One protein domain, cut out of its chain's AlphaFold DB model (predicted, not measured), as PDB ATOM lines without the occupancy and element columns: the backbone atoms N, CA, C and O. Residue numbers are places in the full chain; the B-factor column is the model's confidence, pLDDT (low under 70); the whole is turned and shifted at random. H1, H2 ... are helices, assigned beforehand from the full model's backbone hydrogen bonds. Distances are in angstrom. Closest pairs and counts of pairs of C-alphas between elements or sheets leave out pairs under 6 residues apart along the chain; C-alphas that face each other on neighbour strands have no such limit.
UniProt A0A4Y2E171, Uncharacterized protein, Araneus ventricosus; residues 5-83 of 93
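This is residues 5 to 83 of the 93 residues of an uncharacterized protein of Araneus ventricosus (UniProt A0A4Y2E171). Three helices are strung out along an extended chain: H2 and H3 meet near their ends as an L at one end, and short H1 sits at the other end, joined to H2 by a long link. Residues 5 to 13, ahead of H1, stick out, as do much of H2 and the last part of H3. The printed part has 79 residues with three named helices, in the order H1, H2, H3, and no named strand, and its class is all helix. It is extended, with a radius of gyration of the C-alphas of 22.1 A, and it spans 61 by 35 by 26 A.

Start at Phe 5 and pass residues 5 to 19, which hold no named element. Find C-alpha 20 at (-11.494, -3.978, -9.572), where H1, residues 20 to 29, begins. Then go to C-alpha 45 at (-34.837, 16.907, 5.290), where H2, residues 45 to 61, begins; it is 24.8 A long. H3, residues 64 to 80, is also 24.8 A long and ends at C-alpha 80 at (-19.662, 44.238, 24.764).

H1 is apart from H2 and from H3. Look at Val 61 and Arg 67: their C-alphas, 4.6 A apart, are the closest of H2 and H3. These two helices touch only at the corner, by their tight link, and their lines are about perpendicular at 86 degrees. Every O i to N i+4 pair is within hydrogen-bond range in H1 and H3; in H2 it is 12 of 13.

The C-alphas farthest apart are those of Glu 21 and Pro 82, 62.8 A. The printed part has no cut. The link from H1 to H2, 15 residues, is long. Confidence is low, under 70, at residues 31 to 39 and 41 to 42.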
ATOM      1  N   PHE A   5      -4.881  19.739  -8.563       75.62
ATOM      2  CA  PHE A   5      -3.800  19.093  -9.327       75.62
ATOM      3  C   PHE A   5      -2.515  18.845  -8.520       75.62
ATOM      4  O   PHE A   5      -1.609  18.181  -9.011       75.62
ATOM      5  N   LYS A   6      -2.398  19.423  -7.319       81.31
ATOM      6  CA  LYS A   6      -1.273  19.204  -6.395       81.31
ATOM      7  C   LYS A   6      -1.624  18.264  -5.240       81.31
ATOM      8  O   LYS A   6      -0.798  18.079  -4.355       81.31
ATOM      9  N   CYS A   7      -2.847  17.740  -5.201       77.88
ATOM     10  CA  CYS A   7      -3.246  16.783  -4.183       77.88
ATOM     11  C   CYS A   7      -2.888  15.378  -4.657       77.88
ATOM     12  O   CYS A   7      -3.332  14.964  -5.727       77.88
ATOM     13  N   ASP A   8      -2.116  14.653  -3.851       82.00
ATOM     14  CA  ASP A   8      -1.912  13.225  -4.057       82.00
ATOM     15  C   ASP A   8      -3.270  12.528  -3.930       82.00
ATOM     16  O   ASP A   8      -3.929  12.590  -2.887       82.00
ATOM     17  N   VAL A   9      -3.735  11.932  -5.027       79.31
ATOM     18  CA  VAL A   9      -5.011  11.216  -5.061       79.31
ATOM     19  C   VAL A   9      -4.767   9.826  -4.498       79.31
ATOM     20  O   VAL A   9      -4.215   8.959  -5.171       79.31
ATOM     21  N   THR A  10      -5.154   9.628  -3.245       82.38
ATOM     22  CA  THR A  10      -5.154   8.313  -2.608       82.38
ATOM     23  C   THR A  10      -6.469   7.600  -2.858       82.38
ATOM     24  O   THR A  10      -7.529   8.227  -2.936       82.38
ATOM     25  N   GLU A  11      -6.398   6.279  -2.934       82.75
ATOM     26  CA  GLU A  11      -7.578   5.438  -3.038       82.75
ATOM     27  C   GLU A  11      -8.521   5.647  -1.832       82.75
ATOM     28  O   GLU A  11      -8.047   5.737  -0.692       82.75
ATOM     29  N   PRO A  12      -9.845   5.784  -2.043       79.56
ATOM     30  CA  PRO A  12     -10.780   5.928  -0.939       79.56
ATOM     31  C   PRO A  12     -10.875   4.621  -0.128       79.56
ATOM     32  O   PRO A  12     -10.897   3.541  -0.714       79.56
ATOM     33  N   PRO A  13     -11.054   4.695   1.206       79.75
ATOM     34  CA  PRO A  13     -11.129   3.513   2.075       79.75
ATOM     35  C   PRO A  13     -12.174   2.465   1.666       79.75
ATOM     36  O   PRO A  13     -12.082   1.306   2.043       79.75
ATOM     37  N   ILE A  14     -13.197   2.877   0.913       76.38
ATOM     38  CA  ILE A  14     -14.287   2.011   0.453       76.38
ATOM     39  C   ILE A  14     -13.880   1.073  -0.694       76.38
ATOM     40  O   ILE A  14     -14.552   0.070  -0.911       76.38
ATOM     41  N   THR A  15     -12.815   1.398  -1.434       78.38
ATOM     42  CA  THR A  15     -12.309   0.570  -2.541       78.38
ATOM     43  C   THR A  15     -11.025  -0.175  -2.185       78.38
ATOM     44  O   THR A  15     -10.561  -0.973  -2.983       78.38
ATOM     45  N   THR A  16     -10.498   0.009  -0.970       80.19
ATOM     46  CA  THR A  16      -9.239  -0.604  -0.520       80.19
ATOM     47  C   THR A  16      -9.279  -2.134  -0.451       80.19
ATOM     48  O   THR A  16      -8.278  -2.780  -0.745       80.19
ATOM     49  N   ASP A  17     -10.414  -2.707  -0.050       80.44
ATOM     50  CA  ASP A  17     -10.584  -4.153   0.121       80.44
ATOM     51  C   ASP A  17     -11.091  -4.901  -1.137       80.44
ATOM     52  O   ASP A  17     -10.586  -5.994  -1.404       80.44
ATOM     53  N   PRO A  18     -12.076  -4.392  -1.913       81.56
ATOM     54  CA  PRO A  18     -12.597  -5.098  -3.085       81.56
ATOM     55  C   PRO A  18     -11.662  -5.021  -4.299       81.56
ATOM     56  O   PRO A  18     -11.020  -4.009  -4.574       81.56
ATOM     57  N   THR A  19     -11.659  -6.077  -5.105       84.75
ATOM     58  CA  THR A  19     -10.978  -6.100  -6.403       84.75
ATOM     59  C   THR A  19     -11.679  -5.204  -7.431       84.75
ATOM     60  O   THR A  19     -12.879  -4.930  -7.358       84.75
ATOM     61  N   VAL A  20     -10.942  -4.782  -8.463       83.44
ATOM     62  CA  VAL A  20     -11.494  -3.978  -9.572       83.44
ATOM     63  C   VAL A  20     -12.658  -4.694 -10.276       83.44
ATOM     64  O   VAL A  20     -13.612  -4.055 -10.715       83.44
ATOM     65  N   GLU A  21     -12.611  -6.023 -10.358       84.88
ATOM     66  CA  GLU A  21     -13.661  -6.859 -10.952       84.88
ATOM     67  C   GLU A  21     -14.949  -6.834 -10.109       84.88
ATOM     68  O   GLU A  21     -16.050  -6.664 -10.642       84.88
ATOM     69  N   GLU A  22     -14.822  -6.903  -8.782       81.06
ATOM     70  CA  GLU A  22     -15.940  -6.745  -7.844       81.06
ATOM     71  C   GLU A  22     -16.531  -5.329  -7.905       81.06
ATOM     72  O   GLU A  22     -17.748  -5.159  -7.923       81.06
ATOM     73  N   LEU A  23     -15.696  -4.295  -8.035       80.69
ATOM     74  CA  LEU A  23     -16.169  -2.918  -8.201       80.69
ATOM     75  C   LEU A  23     -16.950  -2.723  -9.509       80.69
ATOM     76  O   LEU A  23     -18.012  -2.096  -9.500       80.69
ATOM     77  N   ASN A  24     -16.467  -3.290 -10.618       84.31
ATOM     78  CA  ASN A  24     -17.157  -3.231 -11.909       84.31
ATOM     79  C   ASN A  24     -18.508  -3.956 -11.853       84.31
ATOM     80  O   ASN A  24     -19.525  -3.408 -12.277       84.31
ATOM     81  N   THR A  25     -18.553  -5.148 -11.254       83.12
ATOM     82  CA  THR A  25     -19.812  -5.892 -11.102       83.12
ATOM     83  C   THR A  25     -20.807  -5.180 -10.183       83.12
ATOM     84  O   THR A  25     -22.011  -5.243 -10.429       83.12
ATOM     85  N   ILE A  26     -20.349  -4.449  -9.163       81.12
ATOM     86  CA  ILE A  26     -21.216  -3.607  -8.326       81.12
ATOM     87  C   ILE A  26     -21.756  -2.411  -9.110       81.12
ATOM     88  O   ILE A  26     -22.938  -2.089  -8.972       81.12
ATOM     89  N   ALA A  27     -20.926  -1.768  -9.932       81.19
ATOM     90  CA  ALA A  27     -21.344  -0.646 -10.768       81.19
ATOM     91  C   ALA A  27     -22.411  -1.056 -11.798       81.19
ATOM     92  O   ALA A  27     -23.352  -0.301 -12.038       81.19
ATOM     93  N   GLU A  28     -22.296  -2.260 -12.363       85.25
ATOM     94  CA  GLU A  28     -23.236  -2.794 -13.353       85.25
ATOM     95  C   GLU A  28     -24.515  -3.364 -12.721       85.25
ATOM     96  O   GLU A  28     -25.620  -3.107 -13.199       85.25
ATOM     97  N   ASN A  29     -24.384  -4.119 -11.625       80.25
ATOM     98  CA  ASN A  29     -25.486  -4.904 -11.061       80.25
ATOM     99  C   ASN A  29     -26.167  -4.228  -9.860       80.25
ATOM    100  O   ASN A  29     -27.198  -4.704  -9.383       80.25
ATOM    101  N   GLY A  30     -25.570  -3.165  -9.306       71.19
ATOM    102  CA  GLY A  30     -26.058  -2.442  -8.125       71.19
ATOM    103  C   GLY A  30     -26.106  -3.271  -6.834       71.19
ATOM    104  O   GLY A  30     -26.669  -2.824  -5.832       71.19
ATOM    105  N   SER A  31     -25.561  -4.493  -6.842       67.62
ATOM    106  CA  SER A  31     -25.655  -5.448  -5.737       67.62
ATOM    107  C   SER A  31     -24.367  -5.446  -4.922       67.62
ATOM    108  O   SER A  31     -23.367  -6.028  -5.317       67.62
ATOM    109  N   THR A  32     -24.399  -4.799  -3.762       65.81
ATOM    110  CA  THR A  32     -23.244  -4.618  -2.868       65.81
ATOM    111  C   THR A  32     -23.161  -5.738  -1.825       65.81
ATOM    112  O   THR A  32     -22.985  -5.451  -0.644       65.81
ATOM    113  N   LYS A  33     -23.413  -6.999  -2.206       61.41
ATOM    114  CA  LYS A  33     -23.622  -8.088  -1.227       61.41
ATOM    115  C   LYS A  33     -22.450  -8.269  -0.256       61.41
ATOM    116  O   LYS A  33     -22.709  -8.593   0.898       61.41
ATOM    117  N   ASP A  34     -21.232  -7.958  -0.696       64.94
ATOM    118  CA  ASP A  34     -20.007  -8.161   0.087       64.94
ATOM    119  C   ASP A  34     -19.310  -6.857   0.527       64.94
ATOM    120  O   ASP A  34     -18.477  -6.878   1.429       64.94
ATOM    121  N   ILE A  35     -19.699  -5.694  -0.018       67.44
ATOM    122  CA  ILE A  35     -19.193  -4.385   0.433       67.44
ATOM    123  C   ILE A  35     -20.185  -3.770   1.421       67.44
ATOM    124  O   ILE A  35     -21.334  -3.486   1.066       67.44
ATOM    125  N   GLN A  36     -19.731  -3.475   2.646       66.44
ATOM    126  CA  GLN A  36     -20.488  -2.675   3.617       66.44
ATOM    127  C   GLN A  36     -20.597  -1.209   3.168       66.44
ATOM    128  O   GLN A  36     -19.980  -0.302   3.726       66.44
ATOM    129  N   ILE A  37     -21.427  -0.949   2.160       68.31
ATOM    130  CA  ILE A  37     -21.847   0.408   1.830       68.31
ATOM    131  C   ILE A  37     -22.934   0.794   2.825       68.31
ATOM    132  O   ILE A  37     -24.107   0.439   2.681       68.31
ATOM    133  N   TYR A  38     -22.538   1.529   3.863       68.44
ATOM    134  CA  TYR A  38     -23.482   2.147   4.780       68.44
ATOM    135  C   TYR A  38     -24.406   3.072   3.985       68.44
ATOM    136  O   TYR A  38     -23.994   4.116   3.477       68.44
ATOM    137  N   LYS A  39     -25.681   2.688   3.877       68.19
ATOM    138  CA  LYS A  39     -26.724   3.562   3.341       68.19
ATOM    139  C   LYS A  39     -27.016   4.645   4.368       68.19
ATOM    140  O   LYS A  39     -27.941   4.532   5.169       68.19
ATOM    141  N   PHE A  40     -26.209   5.698   4.351       70.69
ATOM    142  CA  PHE A  40     -26.551   6.913   5.068       70.69
ATOM    143  C   PHE A  40     -27.750   7.562   4.374       70.69
ATOM    144  O   PHE A  40     -27.784   7.644   3.143       70.69
ATOM    145  N   PRO A  41     -28.759   8.020   5.125       69.38
ATOM    146  CA  PRO A  41     -29.894   8.704   4.541       69.38
ATOM    147  C   PRO A  41     -29.473  10.141   4.177       69.38
ATOM    148  O   PRO A  41     -29.728  11.103   4.902       69.38
ATOM    149  N   CYS A  42     -28.784  10.271   3.040       67.25
ATOM    150  CA  CYS A  42     -28.199  11.520   2.543       67.25
ATOM    151  C   CYS A  42     -29.253  12.552   2.107       67.25
ATOM    152  O   CYS A  42     -28.975  13.746   2.098       67.25
ATOM    153  N   HIS A  43     -30.470  12.105   1.793       75.62
ATOM    154  CA  HIS A  43     -31.593  12.944   1.355       75.62
ATOM    155  C   HIS A  43     -32.671  13.066   2.430       75.62
ATOM    156  O   HIS A  43     -33.869  13.040   2.157       75.62
ATOM    157  N   THR A  44     -32.260  13.132   3.694       87.06
ATOM    158  CA  THR A  44     -33.202  13.525   4.740       87.06
ATOM    159  C   THR A  44     -33.351  15.032   4.740       87.06
ATOM    160  O   THR A  44     -32.385  15.773   4.556       87.06
ATOM    161  N   LEU A  45     -34.555  15.490   5.074       88.94
ATOM    162  CA  LEU A  45     -34.837  16.907   5.290       88.94
ATOM    163  C   LEU A  45     -33.860  17.550   6.294       88.94
ATOM    164  O   LEU A  45     -33.556  18.734   6.197       88.94
ATOM    165  N   SER A  46     -33.353  16.777   7.261       88.19
ATOM    166  CA  SER A  46     -32.341  17.238   8.219       88.19
ATOM    167  C   SER A  46     -31.001  17.558   7.548       88.19
ATOM    168  O   SER A  46     -30.446  18.632   7.794       88.19
ATOM    169  N   VAL A  47     -30.508  16.677   6.671       89.19
ATOM    170  CA  VAL A  47     -29.264  16.902   5.916       89.19
ATOM    171  C   VAL A  47     -29.419  18.101   4.983       89.19
ATOM    172  O   VAL A  47     -28.565  18.987   4.986       89.19
ATOM    173  N   GLU A  48     -30.540  18.202   4.266       90.00
ATOM    174  CA  GLU A  48     -30.814  19.328   3.362       90.00
ATOM    175  C   GLU A  48     -30.874  20.669   4.102       90.00
ATOM    176  O   GLU A  48     -30.246  21.648   3.690       90.00
ATOM    177  N   ARG A  49     -31.581  20.720   5.239       92.88
ATOM    178  CA  ARG A  49     -31.640  21.918   6.091       92.88
ATOM    179  C   ARG A  49     -30.263  22.298   6.620       92.88
ATOM    180  O   ARG A  49     -29.933  23.479   6.633       92.88
ATOM    181  N   SER A  50     -29.459  21.318   7.024       91.75
ATOM    182  CA  SER A  50     -28.102  21.560   7.524       91.75
ATOM    183  C   SER A  50     -27.203  22.136   6.429       91.75
ATOM    184  O   SER A  50     -26.553  23.156   6.647       91.75
ATOM    185  N   ALA A  51     -27.221  21.550   5.229       90.38
ATOM    186  CA  ALA A  51     -26.473  22.057   4.080       90.38
ATOM    187  C   ALA A  51     -26.908  23.481   3.693       90.38
ATOM    188  O   ALA A  51     -26.059  24.337   3.434       90.38
ATOM    189  N   LYS A  52     -28.219  23.763   3.719       94.19
ATOM    190  CA  LYS A  52     -28.767  25.103   3.479       94.19
ATOM    191  C   LYS A  52     -28.260  26.115   4.507       94.19
ATOM    192  O   LYS A  52     -27.704  27.133   4.108       94.19
ATOM    193  N   LEU A  53     -28.379  25.813   5.801       94.06
ATOM    194  CA  LEU A  53     -27.918  26.694   6.880       94.06
ATOM    195  C   LEU A  53     -26.420  27.002   6.769       94.06
ATOM    196  O   LEU A  53     -26.017  28.157   6.882       94.06
ATOM    197  N   VAL A  54     -25.596  25.980   6.511       92.12
ATOM    198  CA  VAL A  54     -24.147  26.152   6.325       92.12
ATOM    199  C   VAL A  54     -23.859  27.035   5.111       92.12
ATOM    200  O   VAL A  54     -23.024  27.933   5.191       92.12
ATOM    201  N   THR A  55     -24.567  26.820   4.003       92.81
ATOM    202  CA  THR A  55     -24.384  27.599   2.771       92.81
ATOM    203  C   THR A  55     -24.785  29.059   2.958       92.81
ATOM    204  O   THR A  55     -24.030  29.955   2.584       92.81
ATOM    205  N   GLU A  56     -25.940  29.314   3.572       91.69
ATOM    206  CA  GLU A  56     -26.414  30.665   3.885       91.69
ATOM    207  C   GLU A  56     -25.422  31.377   4.811       91.69
ATOM    208  O   GLU A  56     -24.974  32.478   4.490       91.69
ATOM    209  N   ALA A  57     -24.977  30.724   5.889       89.06
ATOM    210  CA  ALA A  57     -23.976  31.284   6.795       89.06
ATOM    211  C   ALA A  57     -22.661  31.611   6.069       89.06
ATOM    212  O   ALA A  57     -22.142  32.721   6.195       89.06
ATOM    213  N   LEU A  58     -22.143  30.688   5.254       86.81
ATOM    214  CA  LEU A  58     -20.921  30.906   4.476       86.81
ATOM    215  C   LEU A  58     -21.072  32.036   3.453       86.81
ATOM    216  O   LEU A  58     -20.127  32.799   3.247       86.81
ATOM    217  N   SER A  59     -22.246  32.180   2.837       88.62
ATOM    218  CA  SER A  59     -22.500  33.240   1.856       88.62
ATOM    219  C   SER A  59     -22.313  34.637   2.457       88.62
ATOM    220  O   SER A  59     -21.755  35.515   1.800       88.62
ATOM    221  N   THR A  60     -22.656  34.814   3.740       86.56
ATOM    222  CA  THR A  60     -22.495  36.094   4.449       86.56
ATOM    223  C   THR A  60     -21.043  36.468   4.734       86.56
ATOM    224  O   THR A  60     -20.750  37.638   4.963       86.56
ATOM    225  N   VAL A  61     -20.120  35.501   4.704       89.19
ATOM    226  CA  VAL A  61     -18.686  35.720   4.968       89.19
ATOM    227  C   VAL A  61     -17.818  35.534   3.725       89.19
ATOM    228  O   VAL A  61     -16.616  35.807   3.760       89.19
ATOM    229  N   CYS A  62     -18.402  35.072   2.619       89.00
ATOM    230  CA  CYS A  62     -17.690  34.874   1.367       89.00
ATOM    231  C   CYS A  62     -17.280  36.229   0.764       89.00
ATOM    232  O   CYS A  62     -18.069  37.174   0.713       89.00
ATOM    233  N   GLY A  63     -16.029  36.330   0.306       89.56
ATOM    234  CA  GLY A  63     -15.416  37.579  -0.161       89.56
ATOM    235  C   GLY A  63     -14.589  38.298   0.913       89.56
ATOM    236  O   GLY A  63     -14.830  38.180   2.113       89.56
ATOM    237  N   SER A  64     -13.554  39.033   0.490       86.44
ATOM    238  CA  SER A  64     -12.624  39.707   1.413       86.44
ATOM    239  C   SER A  64     -13.314  40.775   2.265       86.44
ATOM    240  O   SER A  64     -13.084  40.823   3.471       86.44
ATOM    241  N   HIS A  65     -14.185  41.586   1.663       89.88
ATOM    242  CA  HIS A  65     -14.905  42.659   2.349       89.88
ATOM    243  C   HIS A  65     -15.865  42.125   3.421       89.88
ATOM    244  O   HIS A  65     -15.758  42.500   4.588       89.88
ATOM    245  N   ASN A  66     -16.739  41.190   3.042       90.25
ATOM    246  CA  ASN A  66     -17.724  40.581   3.937       90.25
ATOM    247  C   ASN A  66     -17.058  39.873   5.121       90.25
ATOM    248  O   ASN A  66     -17.451  40.066   6.270       90.25
ATOM    249  N   ARG A  67     -15.971  39.135   4.861       89.12
ATOM    250  CA  ARG A  67     -15.172  38.495   5.912       89.12
ATOM    251  C   ARG A  67     -14.602  39.509   6.903       89.12
ATOM    252  O   ARG A  67     -14.668  39.284   8.108       89.12
ATOM    253  N   VAL A  68     -14.043  40.619   6.419       91.75
ATOM    254  CA  VAL A  68     -13.505  41.676   7.291       91.75
ATOM    255  C   VAL A  68     -14.620  42.321   8.116       91.75
ATOM    256  O   VAL A  68     -14.428  42.535   9.313       91.75
ATOM    257  N   GLY A  69     -15.784  42.582   7.515       91.94
ATOM    258  CA  GLY A  69     -16.968  43.079   8.222       91.94
ATOM    259  C   GLY A  69     -17.418  42.133   9.337       91.94
ATOM    260  O   GLY A  69     -17.571  42.558  10.482       91.94
ATOM    261  N   PHE A  70     -17.527  40.835   9.041       90.75
ATOM    262  CA  PHE A  70     -17.875  39.805  10.020       90.75
ATOM    263  C   PHE A  70     -16.879  39.743  11.188       90.75
ATOM    264  O   PHE A  70     -17.290  39.714  12.348       90.75
ATOM    265  N   ILE A  71     -15.570  39.774  10.906       91.12
ATOM    266  CA  ILE A  71     -14.527  39.759  11.944       91.12
ATOM    267  C   ILE A  71     -14.638  41.002  12.832       91.12
ATOM    268  O   ILE A  71     -14.650  40.876  14.055       91.12
ATOM    269  N   ARG A  72     -14.766  42.195  12.236       94.56
ATOM    270  CA  ARG A  72     -14.895  43.455  12.985       94.56
ATOM    271  C   ARG A  72     -16.141  43.467  13.867       94.56
ATOM    272  O   ARG A  72     -16.032  43.790  15.046       94.56
ATOM    273  N   ASN A  73     -17.289  43.044  13.337       92.56
ATOM    274  CA  ASN A  73     -18.520  42.926  14.119       92.56
ATOM    275  C   ASN A  73     -18.375  41.907  15.254       92.56
ATOM    276  O   ASN A  73     -18.797  42.175  16.374       92.56
ATOM    277  N   THR A  74     -17.729  40.767  14.999       92.44
ATOM    278  CA  THR A  74     -17.467  39.755  16.033       92.44
ATOM    279  C   THR A  74     -16.571  40.306  17.143       92.44
ATOM    280  O   THR A  74     -16.832  40.065  18.320       92.44
ATOM    281  N   MET A  75     -15.528  41.065  16.796       94.12
ATOM    282  CA  MET A  75     -14.666  41.727  17.778       94.12
ATOM    283  C   MET A  75     -15.445  42.750  18.610       94.12
ATOM    284  O   MET A  75     -15.343  42.723  19.832       94.12
ATOM    285  N   ALA A  76     -16.266  43.590  17.975       94.62
ATOM    286  CA  ALA A  76     -17.107  44.561  18.674       94.62
ATOM    287  C   ALA A  76     -18.106  43.878  19.626       94.62
ATOM    288  O   ALA A  76     -18.213  44.255  20.791       94.62
ATOM    289  N   LEU A  77     -18.774  42.809  19.185       91.06
ATOM    290  CA  LEU A  77     -19.670  42.030  20.046       91.06
ATOM    291  C   LEU A  77     -18.934  41.448  21.257       91.06
ATOM    292  O   LEU A  77     -19.427  41.551  22.376       91.06
ATOM    293  N   ARG A  78     -17.726  40.903  21.063       89.94
ATOM    294  CA  ARG A  78     -16.906  40.377  22.166       89.94
ATOM    295  C   ARG A  78     -16.496  41.446  23.172       89.94
ATOM    296  O   ARG A  78     -16.392  41.123  24.344       89.94
ATOM    297  N   THR A  79     -16.283  42.691  22.741       91.06
ATOM    298  CA  THR A  79     -15.994  43.791  23.680       91.06
ATOM    299  C   THR A  79     -17.199  44.181  24.533       91.06
ATOM    300  O   THR A  79     -17.019  44.667  25.643       91.06
ATOM    301  N   ILE A  80     -18.418  43.962  24.031       91.56
ATOM    302  CA  ILE A  80     -19.662  44.238  24.764       91.56
ATOM    303  C   ILE A  80     -20.002  43.079  25.711       91.56
ATOM    304  O   ILE A  80     -20.607  43.291  26.761       91.56
ATOM    305  N   MET A  81     -19.639  41.849  25.343       86.69
ATOM    306  CA  MET A  81     -19.911  40.680  26.169       86.69
ATOM    307  C   MET A  81     -19.127  40.739  27.491       86.69
ATOM    308  O   MET A  81     -17.907  40.903  27.468       86.69
ATOM    309  N   PRO A  82     -19.792  40.553  28.642       84.44
ATOM    310  CA  PRO A  82     -19.105  40.476  29.922       84.44
ATOM    311  C   PRO A  82     -18.162  39.266  29.968       84.44
ATOM    312  O   PRO A  82     -18.508  38.166  29.527       84.44
ATOM    313  N   SER A  83     -16.967  39.472  30.519       83.56
ATOM    314  CA  SER A  83     -16.023  38.397  30.819       83.56
ATOM    315  C   SER A  83     -16.427  37.692  32.110       83.56
ATOM    316  O   SER A  83     -16.761  38.337  33.104       83.56
TER     317      SER A  83